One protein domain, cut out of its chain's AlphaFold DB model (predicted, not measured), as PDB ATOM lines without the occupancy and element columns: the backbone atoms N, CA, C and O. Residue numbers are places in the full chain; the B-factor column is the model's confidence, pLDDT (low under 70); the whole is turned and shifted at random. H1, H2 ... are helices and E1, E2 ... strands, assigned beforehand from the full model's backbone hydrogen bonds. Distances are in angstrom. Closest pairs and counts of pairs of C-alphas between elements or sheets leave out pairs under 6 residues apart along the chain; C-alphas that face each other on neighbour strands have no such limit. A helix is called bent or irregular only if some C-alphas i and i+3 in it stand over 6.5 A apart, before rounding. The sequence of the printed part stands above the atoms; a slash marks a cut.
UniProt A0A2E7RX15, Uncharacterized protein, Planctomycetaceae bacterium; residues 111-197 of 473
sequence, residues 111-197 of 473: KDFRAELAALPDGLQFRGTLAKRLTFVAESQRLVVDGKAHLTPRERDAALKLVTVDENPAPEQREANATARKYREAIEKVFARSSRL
ATOM      1  N   LYS A 111     -32.086  55.494  39.336       91.81
ATOM      2  CA  LYS A 111     -33.079  56.503  38.913       91.81
ATOM      3  C   LYS A 111     -34.478  56.222  39.460       91.81
ATOM      4  O   LYS A 111     -35.241  57.151  39.693       91.81
ATOM      5  N   ASP A 112     -34.806  54.946  39.625       93.12
ATOM      6  CA  ASP A 112     -36.065  54.488  40.182       93.12
ATOM      7  C   ASP A 112     -35.923  53.118  40.864       93.12
ATOM      8  O   ASP A 112     -34.995  52.341  40.612       93.12
ATOM      9  N   PHE A 113     -36.872  52.816  41.746       93.19
ATOM     10  CA  PHE A 113     -37.023  51.516  42.388       93.19
ATOM     11  C   PHE A 113     -38.286  50.852  41.864       93.19
ATOM     12  O   PHE A 113     -39.355  51.453  41.869       93.19
ATOM     13  N   ARG A 114     -38.174  49.604  41.410       94.31
ATOM     14  CA  ARG A 114     -39.268  48.907  40.718       94.31
ATOM     15  C   ARG A 114     -39.651  47.620  41.435       94.31
ATOM     16  O   ARG A 114     -38.763  46.947  41.958       94.31
ATOM     17  N   ALA A 115     -40.922  47.233  41.395       94.62
ATOM     18  CA  ALA A 115     -41.384  45.869  41.664       94.62
ATOM     19  C   ALA A 115     -42.456  45.471  40.655       94.62
ATOM     20  O   ALA A 115     -43.142  46.320  40.092       94.62
ATOM     21  N   GLU A 116     -42.571  44.172  40.421       93.50
ATOM     22  CA  GLU A 116     -43.568  43.614  39.513       93.50
ATOM     23  C   GLU A 116     -44.952  43.668  40.158       93.50
ATOM     24  O   GLU A 116     -45.124  43.280  41.314       93.50
ATOM     25  N   LEU A 117     -45.925  44.163  39.399       92.44
ATOM     26  CA  LEU A 117     -47.326  44.218  39.786       92.44
ATOM     27  C   LEU A 117     -48.177  44.132  38.514       92.44
ATOM     28  O   LEU A 117     -48.110  45.009  37.662       92.44
ATOM     29  N   ALA A 118     -48.963  43.066  38.366       89.00
ATOM     30  CA  ALA A 118     -49.710  42.817  37.130       89.00
ATOM     31  C   ALA A 118     -50.826  43.848  36.883       89.00
ATOM     32  O   ALA A 118     -51.006  44.300  35.755       89.00
ATOM     33  N   ALA A 119     -51.550  44.217  37.940       87.75
ATOM     34  CA  ALA A 119     -52.624  45.202  37.925       87.75
ATOM     35  C   ALA A 119     -52.766  45.837  39.314       87.75
ATOM     36  O   ALA A 119     -52.419  45.218  40.326       87.75
ATOM     37  N   LEU A 120     -53.275  47.068  39.358       88.00
ATOM     38  CA  LEU A 120     -53.731  47.672  40.609       88.00
ATOM     39  C   LEU A 120     -55.076  47.053  41.019       88.00
ATOM     40  O   LEU A 120     -55.877  46.753  40.135       88.00
ATOM     41  N   PRO A 121     -55.345  46.888  42.327       88.44
ATOM     42  CA  PRO A 121     -56.681  46.548  42.808       88.44
ATOM     43  C   PRO A 121     -57.730  47.559  42.325       88.44
ATOM     44  O   PRO A 121     -57.440  48.757  42.227       88.44
ATOM     45  N   ASP A 122     -58.941  47.082  42.045       81.75
ATOM     46  CA  ASP A 122     -60.002  47.901  41.455       81.75
ATOM     47  C   ASP A 122     -60.316  49.148  42.295       81.75
ATOM     48  O   ASP A 122     -60.460  49.095  43.517       81.75
ATOM     49  N   GLY A 123     -60.400  50.302  41.627       78.44
ATOM     50  CA  GLY A 123     -60.692  51.594  42.259       78.44
ATOM     51  C   GLY A 123     -59.531  52.225  43.041       78.44
ATOM     52  O   GLY A 123     -59.689  53.336  43.556       78.44
ATOM     53  N   LEU A 124     -58.359  51.581  43.114       85.44
ATOM     54  CA  LEU A 124     -57.214  52.113  43.850       85.44
ATOM     55  C   LEU A 124     -56.484  53.206  43.064       85.44
ATOM     56  O   LEU A 124     -55.976  52.991  41.964       85.44
ATOM     57  N   GLN A 125     -56.369  54.385  43.676       85.38
ATOM     58  CA  GLN A 125     -55.584  55.501  43.156       85.38
ATOM     59  C   GLN A 125     -54.706  56.085  44.260       85.38
ATOM     60  O   GLN A 125     -55.180  56.379  45.359       85.38
ATOM     61  N   PHE A 126     -53.427  56.303  43.955       87.56
ATOM     62  CA  PHE A 126     -52.540  57.028  44.857       87.56
ATOM     63  C   PHE A 126     -52.957  58.501  44.916       87.56
ATOM     64  O   PHE A 126     -53.229  59.124  43.892       87.56
ATOM     65  N   ARG A 127     -53.005  59.077  46.123       87.75
ATOM     66  CA  ARG A 127     -53.363  60.486  46.359       87.75
ATOM     67  C   ARG A 127     -52.315  61.175  47.228       87.75
ATOM     68  O   ARG A 127     -51.554  60.518  47.939       87.75
ATOM     69  N   GLY A 128     -52.283  62.506  47.188       88.62
ATOM     70  CA  GLY A 128     -51.434  63.319  48.064       88.62
ATOM     71  C   GLY A 128     -49.942  63.016  47.903       88.62
ATOM     72  O   GLY A 128     -49.406  63.085  46.798       88.62
ATOM     73  N   THR A 129     -49.262  62.700  49.007       86.25
ATOM     74  CA  THR A 129     -47.829  62.364  49.009       86.25
ATOM     75  C   THR A 129     -47.540  61.049  48.292       86.25
ATOM     76  O   THR A 129     -46.572  60.981  47.542       86.25
ATOM     77  N   LEU A 130     -48.413  60.043  48.416       88.31
ATOM     78  CA  LEU A 130     -48.235  58.753  47.741       88.31
ATOM     79  C   LEU A 130     -48.228  58.907  46.219       88.31
ATOM     80  O   LEU A 130     -47.384  58.310  45.570       88.31
ATOM     81  N   ALA A 131     -49.080  59.770  45.659       89.31
ATOM     82  CA  ALA A 131     -49.101  60.041  44.217       89.31
ATOM     83  C   ALA A 131     -47.800  60.677  43.697       89.31
ATOM     84  O   ALA A 131     -47.460  60.526  42.530       89.31
ATOM     85  N   LYS A 132     -47.065  61.393  44.559       88.50
ATOM     86  CA  LYS A 132     -45.773  62.005  44.212       88.50
ATOM     87  C   LYS A 132     -44.608  61.018  44.281       88.50
ATOM     88  O   LYS A 132     -43.543  61.310  43.750       88.50
ATOM     89  N   ARG A 133     -44.776  59.901  44.996       89.25
ATOM     90  CA  ARG A 133     -43.704  58.943  45.304       89.25
ATOM     91  C   ARG A 133     -43.876  57.618  44.571       89.25
ATOM     92  O   ARG A 133     -42.879  57.044  44.160       89.25
ATOM     93  N   LEU A 134     -45.112  57.146  44.414       91.44
ATOM     94  CA  LEU A 134     -45.477  55.862  43.821       91.44
ATOM     95  C   LEU A 134     -46.205  56.078  42.497       91.44
ATOM     96  O   LEU A 134     -47.202  56.791  42.425       91.44
ATOM     97  N   THR A 135     -45.728  55.405  41.456       92.44
ATOM     98  CA  THR A 135     -46.356  55.379  40.134       92.44
ATOM     99  C   THR A 135     -46.534  53.934  39.696       92.44
ATOM    100  O   THR A 135     -45.587  53.151  39.717       92.44
ATOM    101  N   PHE A 136     -47.746  53.564  39.292       93.00
ATOM    102  CA  PHE A 136     -47.990  52.289  38.629       93.00
ATOM    103  C   PHE A 136     -47.948  52.483  37.115       93.00
ATOM    104  O   PHE A 136     -48.661  53.329  36.579       93.00
ATOM    105  N   VAL A 137     -47.124  51.694  36.431       91.81
ATOM    106  CA  VAL A 137     -46.964  51.747  34.976       91.81
ATOM    107  C   VAL A 137     -47.580  50.487  34.378       91.81
ATOM    108  O   VAL A 137     -46.947  49.428  34.383       91.81
ATOM    109  N   ALA A 138     -48.801  50.612  33.852       89.44
ATOM    110  CA  ALA A 138     -49.577  49.493  33.312       89.44
ATOM    111  C   ALA A 138     -48.861  48.774  32.155       89.44
ATOM    112  O   ALA A 138     -48.793  47.550  32.150       89.44
ATOM    113  N   GLU A 139     -48.242  49.526  31.237       89.94
ATOM    114  CA  GLU A 139     -47.522  48.981  30.071       89.94
ATOM    115  C   GLU A 139     -46.390  48.025  30.453       89.94
ATOM    116  O   GLU A 139     -46.124  47.049  29.758       89.94
ATOM    117  N   SER A 140     -45.711  48.308  31.567       89.44
ATOM    118  CA  SER A 140     -44.569  47.516  32.029       89.44
ATOM    119  C   SER A 140     -44.889  46.634  33.232       89.44
ATOM    120  O   SER A 140     -43.980  45.977  33.739       89.44
ATOM    121  N   GLN A 141     -46.150  46.633  33.686       93.69
ATOM    122  CA  GLN A 141     -46.640  45.898  34.857       93.69
ATOM    123  C   GLN A 141     -45.745  46.088  36.087       93.69
ATOM    124  O   GLN A 141     -45.290  45.136  36.734       93.69
ATOM    125  N   ARG A 142     -45.420  47.353  36.378       93.31
ATOM    126  CA  ARG A 142     -44.475  47.713  37.436       93.31
ATOM    127  C   ARG A 142     -45.002  48.809  38.331       93.31
ATOM    128  O   ARG A 142     -45.526  49.822  37.876       93.31
ATOM    129  N   LEU A 143     -44.758  48.619  39.618       92.88
ATOM    130  CA  LEU A 143     -44.825  49.664  40.617       92.88
ATOM    131  C   LEU A 143     -43.451  50.330  40.722       92.88
ATOM    132  O   LEU A 143     -42.444  49.641  40.891       92.88
ATOM    133  N   VAL A 144     -43.417  51.652  40.602       93.69
ATOM    134  CA  VAL A 144     -42.201  52.461  40.509       93.69
ATOM    135  C   VAL A 144     -42.188  53.508  41.618       93.69
ATOM    136  O   VAL A 144     -43.196  54.171  41.857       93.69
ATOM    137  N   VAL A 145     -41.044  53.664  42.279       93.25
ATOM    138  CA  VAL A 145     -40.742  54.773  43.191       93.25
ATOM    139  C   VAL A 145     -39.595  55.593  42.622       93.25
ATOM    140  O   VAL A 145     -38.600  55.021  42.178       93.25
ATOM    141  N   ASP A 146     -39.735  56.917  42.638       88.25
ATOM    142  CA  ASP A 146     -38.675  57.826  42.194       88.25
ATOM    143  C   ASP A 146     -37.411  57.664  43.059       88.25
ATOM    144  O   ASP A 146     -37.475  57.582  44.289       88.25
ATOM    145  N   GLY A 147     -36.258  57.585  42.391       86.00
ATOM    146  CA  GLY A 147     -34.977  57.273  43.014       86.00
ATOM    147  C   GLY A 147     -34.516  58.302  44.037       86.00
ATOM    148  O   GLY A 147     -33.979  57.915  45.060       86.00
ATOM    149  N   LYS A 148     -34.776  59.595  43.800       86.00
ATOM    150  CA  LYS A 148     -34.378  60.691  44.707       86.00
ATOM    151  C   LYS A 148     -35.368  60.875  45.850       86.00
ATOM    152  O   LYS A 148     -35.051  61.412  46.908       86.00
ATOM    153  N   ALA A 149     -36.611  60.522  45.579       84.75
ATOM    154  CA  ALA A 149     -37.734  60.698  46.463       84.75
ATOM    155  C   ALA A 149     -37.758  59.685  47.610       84.75
ATOM    156  O   ALA A 149     -38.081  60.063  48.737       84.75
ATOM    157  N   HIS A 150     -37.433  58.425  47.290       90.12
ATOM    158  CA  HIS A 150     -37.611  57.249  48.142       90.12
ATOM    159  C   HIS A 150     -39.044  57.117  48.701       90.12
ATOM    160  O   HIS A 150     -39.926  57.944  48.455       90.12
ATOM    161  N   LEU A 151     -39.310  56.032  49.431       91.12
ATOM    162  CA  LEU A 151     -40.575  55.837  50.138       91.12
ATOM    163  C   LEU A 151     -40.309  55.809  51.643       91.12
ATOM    164  O   LEU A 151     -39.528  54.987  52.121       91.12
ATOM    165  N   THR A 152     -40.951  56.696  52.404       91.44
ATOM    166  CA  THR A 152     -40.785  56.719  53.867       91.44
ATOM    167  C   THR A 152     -41.565  55.581  54.543       91.44
ATOM    168  O   THR A 152     -42.555  55.096  53.985       91.44
ATOM    169  N   PRO A 153     -41.199  55.162  55.774       93.19
ATOM    170  CA  PRO A 153     -41.956  54.143  56.509       93.19
ATOM    171  C   PRO A 153     -43.435  54.510  56.689       93.19
ATOM    172  O   PRO A 153     -44.312  53.670  56.508       93.19
ATOM    173  N   ARG A 154     -43.720  55.793  56.960       92.75
ATOM    174  CA  ARG A 154     -45.090  56.309  57.103       92.75
ATOM    175  C   ARG A 154     -45.883  56.203  55.799       92.75
ATOM    176  O   ARG A 154     -47.052  55.832  55.827       92.75
ATOM    177  N   GLU A 155     -45.257  56.516  54.666       93.00
ATOM    178  CA  GLU A 155     -45.889  56.401  53.348       93.00
ATOM    179  C   GLU A 155     -46.111  54.940  52.949       93.00
ATOM    180  O   GLU A 155     -47.182  54.606  52.451       93.00
ATOM    181  N   ARG A 156     -45.159  54.044  53.233       94.25
ATOM    182  CA  ARG A 156     -45.357  52.596  53.072       94.25
ATOM    183  C   ARG A 156     -46.575  52.121  53.861       94.25
ATOM    184  O   ARG A 156     -47.438  51.458  53.295       94.25
ATOM    185  N   ASP A 157     -46.667  52.472  55.141       93.12
ATOM    186  CA  ASP A 157     -47.778  52.032  55.993       93.12
ATOM    187  C   ASP A 157     -49.114  52.599  55.508       93.12
ATOM    188  O   ASP A 157     -50.124  51.895  55.501       93.12
ATOM    189  N   ALA A 158     -49.121  53.850  55.040       92.62
ATOM    190  CA  ALA A 158     -50.286  54.443  54.399       92.62
ATOM    191  C   ALA A 158     -50.680  53.682  53.122       92.62
ATOM    192  O   ALA A 158     -51.859  53.399  52.935       92.62
ATOM    193  N   ALA A 159     -49.715  53.300  52.282       91.56
ATOM    194  CA  ALA A 159     -49.971  52.564  51.048       91.56
ATOM    195  C   ALA A 159     -50.474  51.132  51.295       91.56
ATOM    196  O   ALA A 159     -51.325  50.655  50.544       91.56
ATOM    197  N   LEU A 160     -49.992  50.461  52.348       92.00
ATOM    198  CA  LEU A 160     -50.462  49.132  52.754       92.00
ATOM    199  C   LEU A 160     -51.883  49.171  53.332       92.00
ATOM    200  O   LEU A 160     -52.648  48.242  53.107       92.00
ATOM    201  N   LYS A 161     -52.260  50.252  54.027       91.75
ATOM    202  CA  LYS A 161     -53.615  50.438  54.577       91.75
ATOM    203  C   LYS A 161     -54.694  50.669  53.518       91.75
ATOM    204  O   LYS A 161     -55.869  50.521  53.836       91.75
ATOM    205  N   LEU A 162     -54.323  51.025  52.286       88.94
ATOM    206  CA  LEU A 162     -55.286  51.222  51.195       88.94
ATOM    207  C   LEU A 162     -55.974  49.921  50.762       88.94
ATOM    208  O   LEU A 162     -57.012  49.986  50.111       88.94
ATOM    209  N   VAL A 163     -55.396  48.760  51.086       87.12
ATOM    210  CA  VAL A 163     -55.880  47.460  50.617       87.12
ATOM    211  C   VAL A 163     -55.909  46.462  51.769       87.12
ATOM    212  O   VAL A 163     -54.874  46.136  52.354       87.12
ATOM    213  N   THR A 164     -57.092  45.933  52.065       85.06
ATOM    214  CA  THR A 164     -57.281  44.851  53.034       85.06
ATOM    215  C   THR A 164     -57.092  43.489  52.368       85.06
ATOM    216  O   THR A 164     -57.380  43.306  51.188       85.06
ATOM    217  N   VAL A 165     -56.553  42.534  53.124       85.19
ATOM    218  CA  VAL A 165     -56.354  41.145  52.693       85.19
ATOM    219  C   VAL A 165     -57.046  40.264  53.716       85.19
ATOM    220  O   VAL A 165     -56.656  40.283  54.881       85.19
ATOM    221  N   ASP A 166     -58.029  39.488  53.272       83.25
ATOM    222  CA  ASP A 166     -58.746  38.553  54.135       83.25
ATOM    223  C   ASP A 166     -58.033  37.192  54.174       83.25
ATOM    224  O   ASP A 166     -57.497  36.708  53.167       83.25
ATOM    225  N   GLU A 167     -58.007  36.544  55.338       79.44
ATOM    226  CA  GLU A 167     -57.405  35.210  55.477       79.44
ATOM    227  C   GLU A 167     -58.278  34.125  54.834       79.44
ATOM    228  O   GLU A 167     -57.749  33.217  54.192       79.44
ATOM    229  N   ASN A 168     -59.604  34.272  54.925       83.12
ATOM    230  CA  ASN A 168     -60.584  33.337  54.377       83.12
ATOM    231  C   ASN A 168     -61.624  34.066  53.497       83.12
ATOM    232  O   ASN A 168     -62.737  34.329  53.956       83.12
ATOM    233  N   PRO A 169     -61.270  34.450  52.255       84.19
ATOM    234  CA  PRO A 169     -62.179  35.172  51.367       84.19
ATOM    235  C   PRO A 169     -63.324  34.285  50.867       84.19
ATOM    236  O   PRO A 169     -63.130  33.104  50.550       84.19
ATOM    237  N   ALA A 170     -64.499  34.893  50.688       83.69
ATOM    238  CA  ALA A 170     -65.597  34.277  49.951       83.69
ATOM    239  C   ALA A 170     -65.131  33.865  48.535       83.69
ATOM    240  O   ALA A 170     -64.246  34.523  47.977       83.69
ATOM    241  N   PRO A 171     -65.698  32.802  47.924       81.69
ATOM    242  CA  PRO A 171     -65.269  32.305  46.613       81.69
ATOM    243  C   PRO A 171     -65.172  33.393  45.536       81.69
ATOM    244  O   PRO A 171     -64.211  33.406  44.772       81.69
ATOM    245  N   GLU A 172     -66.111  34.338  45.552       83.25
ATOM    246  CA  GLU A 172     -66.222  35.464  44.616       83.25
ATOM    247  C   GLU A 172     -65.112  36.517  44.784       83.25
ATOM    248  O   GLU A 172     -64.763  37.212  43.838       83.25
ATOM    249  N   GLN A 173     -64.508  36.619  45.971       83.19
ATOM    250  CA  GLN A 173     -63.484  37.620  46.296       83.19
ATOM    251  C   GLN A 173     -62.057  37.060  46.235       83.19
ATOM    252  O   GLN A 173     -61.092  37.779  46.496       83.19
ATOM    253  N   ARG A 174     -61.887  35.775  45.892       83.75
ATOM    254  CA  ARG A 174     -60.575  35.106  45.872       83.75
ATOM    255  C   ARG A 174     -59.584  35.772  44.920       83.75
ATOM    256  O   ARG A 174     -58.422  35.941  45.288       83.75
ATOM    257  N   GLU A 175     -60.027  36.178  43.732       83.44
ATOM    258  CA  GLU A 175     -59.167  36.838  42.738       83.44
ATOM    259  C   GLU A 175     -58.773  38.260  43.158       83.44
ATOM    260  O   GLU A 175     -57.595  38.631  43.096       83.44
ATOM    261  N   ALA A 176     -59.734  39.037  43.668       84.06
ATOM    262  CA  ALA A 176     -59.484  40.373  44.204       84.06
ATOM    263  C   ALA A 176     -58.505  40.322  45.390       84.06
ATOM    264  O   ALA A 176     -57.529  41.074  45.438       84.06
ATOM    265  N   ASN A 177     -58.691  39.363  46.302       88.06
ATOM    266  CA  ASN A 177     -57.806  39.158  47.444       88.06
ATOM    267  C   ASN A 177     -56.400  38.673  47.019       88.06
ATOM    268  O   ASN A 177     -55.387  39.095  47.576       88.06
ATOM    269  N   ALA A 178     -56.291  37.845  45.974       88.44
ATOM    270  CA  ALA A 178     -54.993  37.470  45.406       88.44
ATOM    271  C   ALA A 178     -54.243  38.684  44.818       88.44
ATOM    272  O   ALA A 178     -53.032  38.823  45.015       88.44
ATOM    273  N   THR A 179     -54.957  39.591  44.147       88.56
ATOM    274  CA  THR A 179     -54.398  40.850  43.621       88.56
ATOM    275  C   THR A 179     -53.960  41.780  44.753       88.56
ATOM    276  O   THR A 179     -52.858  42.330  44.710       88.56
ATOM    277  N   ALA A 180     -54.757  41.874  45.819       89.62
ATOM    278  CA  ALA A 180     -54.424  42.611  47.035       89.62
ATOM    279  C   ALA A 180     -53.132  42.111  47.706       89.62
ATOM    280  O   ALA A 180     -52.269  42.914  48.077       89.62
ATOM    281  N   ARG A 181     -52.945  40.786  47.799       90.94
ATOM    282  CA  ARG A 181     -51.703  40.177  48.312       90.94
ATOM    283  C   ARG A 181     -50.492  40.558  47.461       90.94
ATOM    284  O   ARG A 181     -49.492  41.018  48.011       90.94
ATOM    285  N   LYS A 182     -50.599  40.448  46.130       92.81
ATOM    286  CA  LYS A 182     -49.522  40.837  45.199       92.81
ATOM    287  C   LYS A 182     -49.185  42.327  45.286       92.81
ATOM    288  O   LYS A 182     -48.012  42.685  45.240       92.81
ATOM    289  N   TYR A 183     -50.186  43.193  45.452       93.88
ATOM    290  CA  TYR A 183     -49.976  44.626  45.663       93.88
ATOM    291  C   TYR A 183     -49.177  44.908  46.941       93.88
ATOM    292  O   TYR A 183     -48.185  45.637  46.892       93.88
ATOM    293  N   ARG A 184     -49.560  44.303  48.074       93.75
ATOM    294  CA  ARG A 184     -48.836  44.481  49.344       93.75
ATOM    295  C   ARG A 184     -47.395  43.986  49.247       93.75
ATOM    296  O   ARG A 184     -46.479  44.707  49.634       93.75
ATOM    297  N   GLU A 185     -47.191  42.817  48.643       94.38
ATOM    298  CA  GLU A 185     -45.858  42.269  48.390       94.38
ATOM    299  C   GLU A 185     -45.023  43.197  47.487       94.38
ATOM    300  O   GLU A 185     -43.839  43.426  47.746       94.38
ATOM    301  N   ALA A 186     -45.625  43.776  46.444       94.75
ATOM    302  CA  ALA A 186     -44.955  44.739  45.577       94.75
ATOM    303  C   ALA A 186     -44.545  46.004  46.347       94.75
ATOM    304  O   ALA A 186     -43.398  46.435  46.224       94.75
ATOM    305  N   ILE A 187     -45.427  46.562  47.183       94.81
ATOM    306  CA  ILE A 187     -45.125  47.727  48.034       94.81
ATOM    307  C   ILE A 187     -43.960  47.426  48.976       94.81
ATOM    308  O   ILE A 187     -43.017  48.212  49.046       94.81
ATOM    309  N   GLU A 188     -43.976  46.279  49.656       95.00
ATOM    310  CA  GLU A 188     -42.895  45.869  50.556       95.00
ATOM    311  C   GLU A 188     -41.569  45.686  49.809       95.00
ATOM    312  O   GLU A 188     -40.530  46.176  50.261       95.00
ATOM    313  N   LYS A 189     -41.593  45.063  48.623       95.31
ATOM    314  CA  LYS A 189     -40.406  44.897  47.770       95.31
ATOM    315  C   LYS A 189     -39.847  46.232  47.285       95.31
ATOM    316  O   LYS A 189     -38.630  46.418  47.341       95.31
ATOM    317  N   VAL A 190     -40.689  47.150  46.796       94.38
ATOM    318  CA  VAL A 190     -40.219  48.479  46.366       94.38
ATOM    319  C   VAL A 190     -39.702  49.263  47.559       94.38
ATOM    320  O   VAL A 190     -38.616  49.826  47.466       94.38
ATOM    321  N   PHE A 191     -40.410  49.238  48.689       94.94
ATOM    322  CA  PHE A 191     -39.978  49.901  49.913       94.94
ATOM    323  C   PHE A 191     -38.598  49.406  50.354       94.94
ATOM    324  O   PHE A 191     -37.695  50.220  50.520       94.94
ATOM    325  N   ALA A 192     -38.400  48.087  50.450       94.00
ATOM    326  CA  ALA A 192     -37.128  47.481  50.850       94.00
ATOM    327  C   ALA A 192     -35.969  47.795  49.888       94.00
ATOM    328  O   ALA A 192     -34.805  47.787  50.289       94.00
ATOM    329  N   ARG A 193     -36.266  48.052  48.608       93.38
ATOM    330  CA  ARG A 193     -35.276  48.528  47.631       93.38
ATOM    331  C   ARG A 193     -35.003  50.018  47.817       93.38
ATOM    332  O   ARG A 193     -33.840  50.399  47.861       93.38
ATOM    333  N   SER A 194     -36.054  50.820  47.970       93.25
ATOM    334  CA  SER A 194     -35.972  52.274  48.132       93.25
ATOM    335  C   SER A 194     -35.382  52.708  49.469       93.25
ATOM    336  O   SER A 194     -34.826  53.787  49.555       93.25
ATOM    337  N   SER A 195     -35.442  51.886  50.515       90.94
ATOM    338  CA  SER A 195     -34.843  52.217  51.812       90.94
ATOM    339  C   SER A 195     -33.313  52.137  51.806       90.94
ATOM    340  O   SER A 195     -32.667  52.614  52.738       90.94
ATOM    341  N   ARG A 196     -32.714  51.534  50.769       91.44
ATOM    342  CA  ARG A 196     -31.260  51.455  50.605       91.44
ATOM    343  C   ARG A 196     -30.755  52.728  49.943       91.44
ATOM    344  O   ARG A 196     -30.916  52.913  48.741       91.44
ATOM    345  N   LEU A 197     -30.117  53.567  50.748       93.25
ATOM    346  CA  LEU A 197     -29.471  54.791  50.291       93.25
ATOM    347  C   LEU A 197     -28.134  54.486  49.604       93.25
ATOM    348  O   LEU A 197     -27.371  53.621  50.045       93.25
TER     349      LEU A 197
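What this domain is: This is residues 111 to 197 of the 473 residues of an uncharacterized protein of Planctomycetaceae bacterium (UniProt A0A2E7RX15). A long helix, H3, runs over one face of a small three-stranded sheet; H2 folds back beside it as a helical hairpin, and short H1 grazes the sheet. The printed part has 87 residues, with named elements E1 H1 E2 E3 H2 H3 along the chain, a mixed class; the antiparallel sheet runs E1 E3 E2. It is compact, radius of gyration of the C-alphas 12.9 A, spanning 42 by 28 by 22 A.

Where its parts are: Find C-alpha 112 at (-36.065, 54.488, 40.182), where E1, residues 112 to 116, begins. H1 (128 to 133), E2 (134 to 137), E3 (142 to 146) and H2 (153 to 161) follow. H3, residues 171 to 194, runs 35.5 A to C-alpha 194 at (-35.972, 52.274, 48.132); it is irregular, C-alphas 172 and 175 being 7.4 A apart.

How they stand to each other: Look at N 113 and O 145, 2.8 A, between E1 and E3, and N 135 and O 144, 2.8 A, in hairpin E2 and E3. H3 lies over E1 and E3, height 7.6 A; closest to E1 are C-alphas 186 and 115, 5.4 A. H2 touches H3's residues 184 to 191, closest C-alphas 160 and 184, 6.0 A, at a shallow tilt of 9 degrees, opposite ways. O i to N i+4 pairs are within hydrogen-bond range throughout H2, 1 of 2 in H1, 18 of 20 in H3.

The domain as a whole: C-alphas 171 and 197 are farthest apart, 42.4 A. The printed part has no cut; link E1 to H1 is long; no printed residue is under 70 in pLDDT.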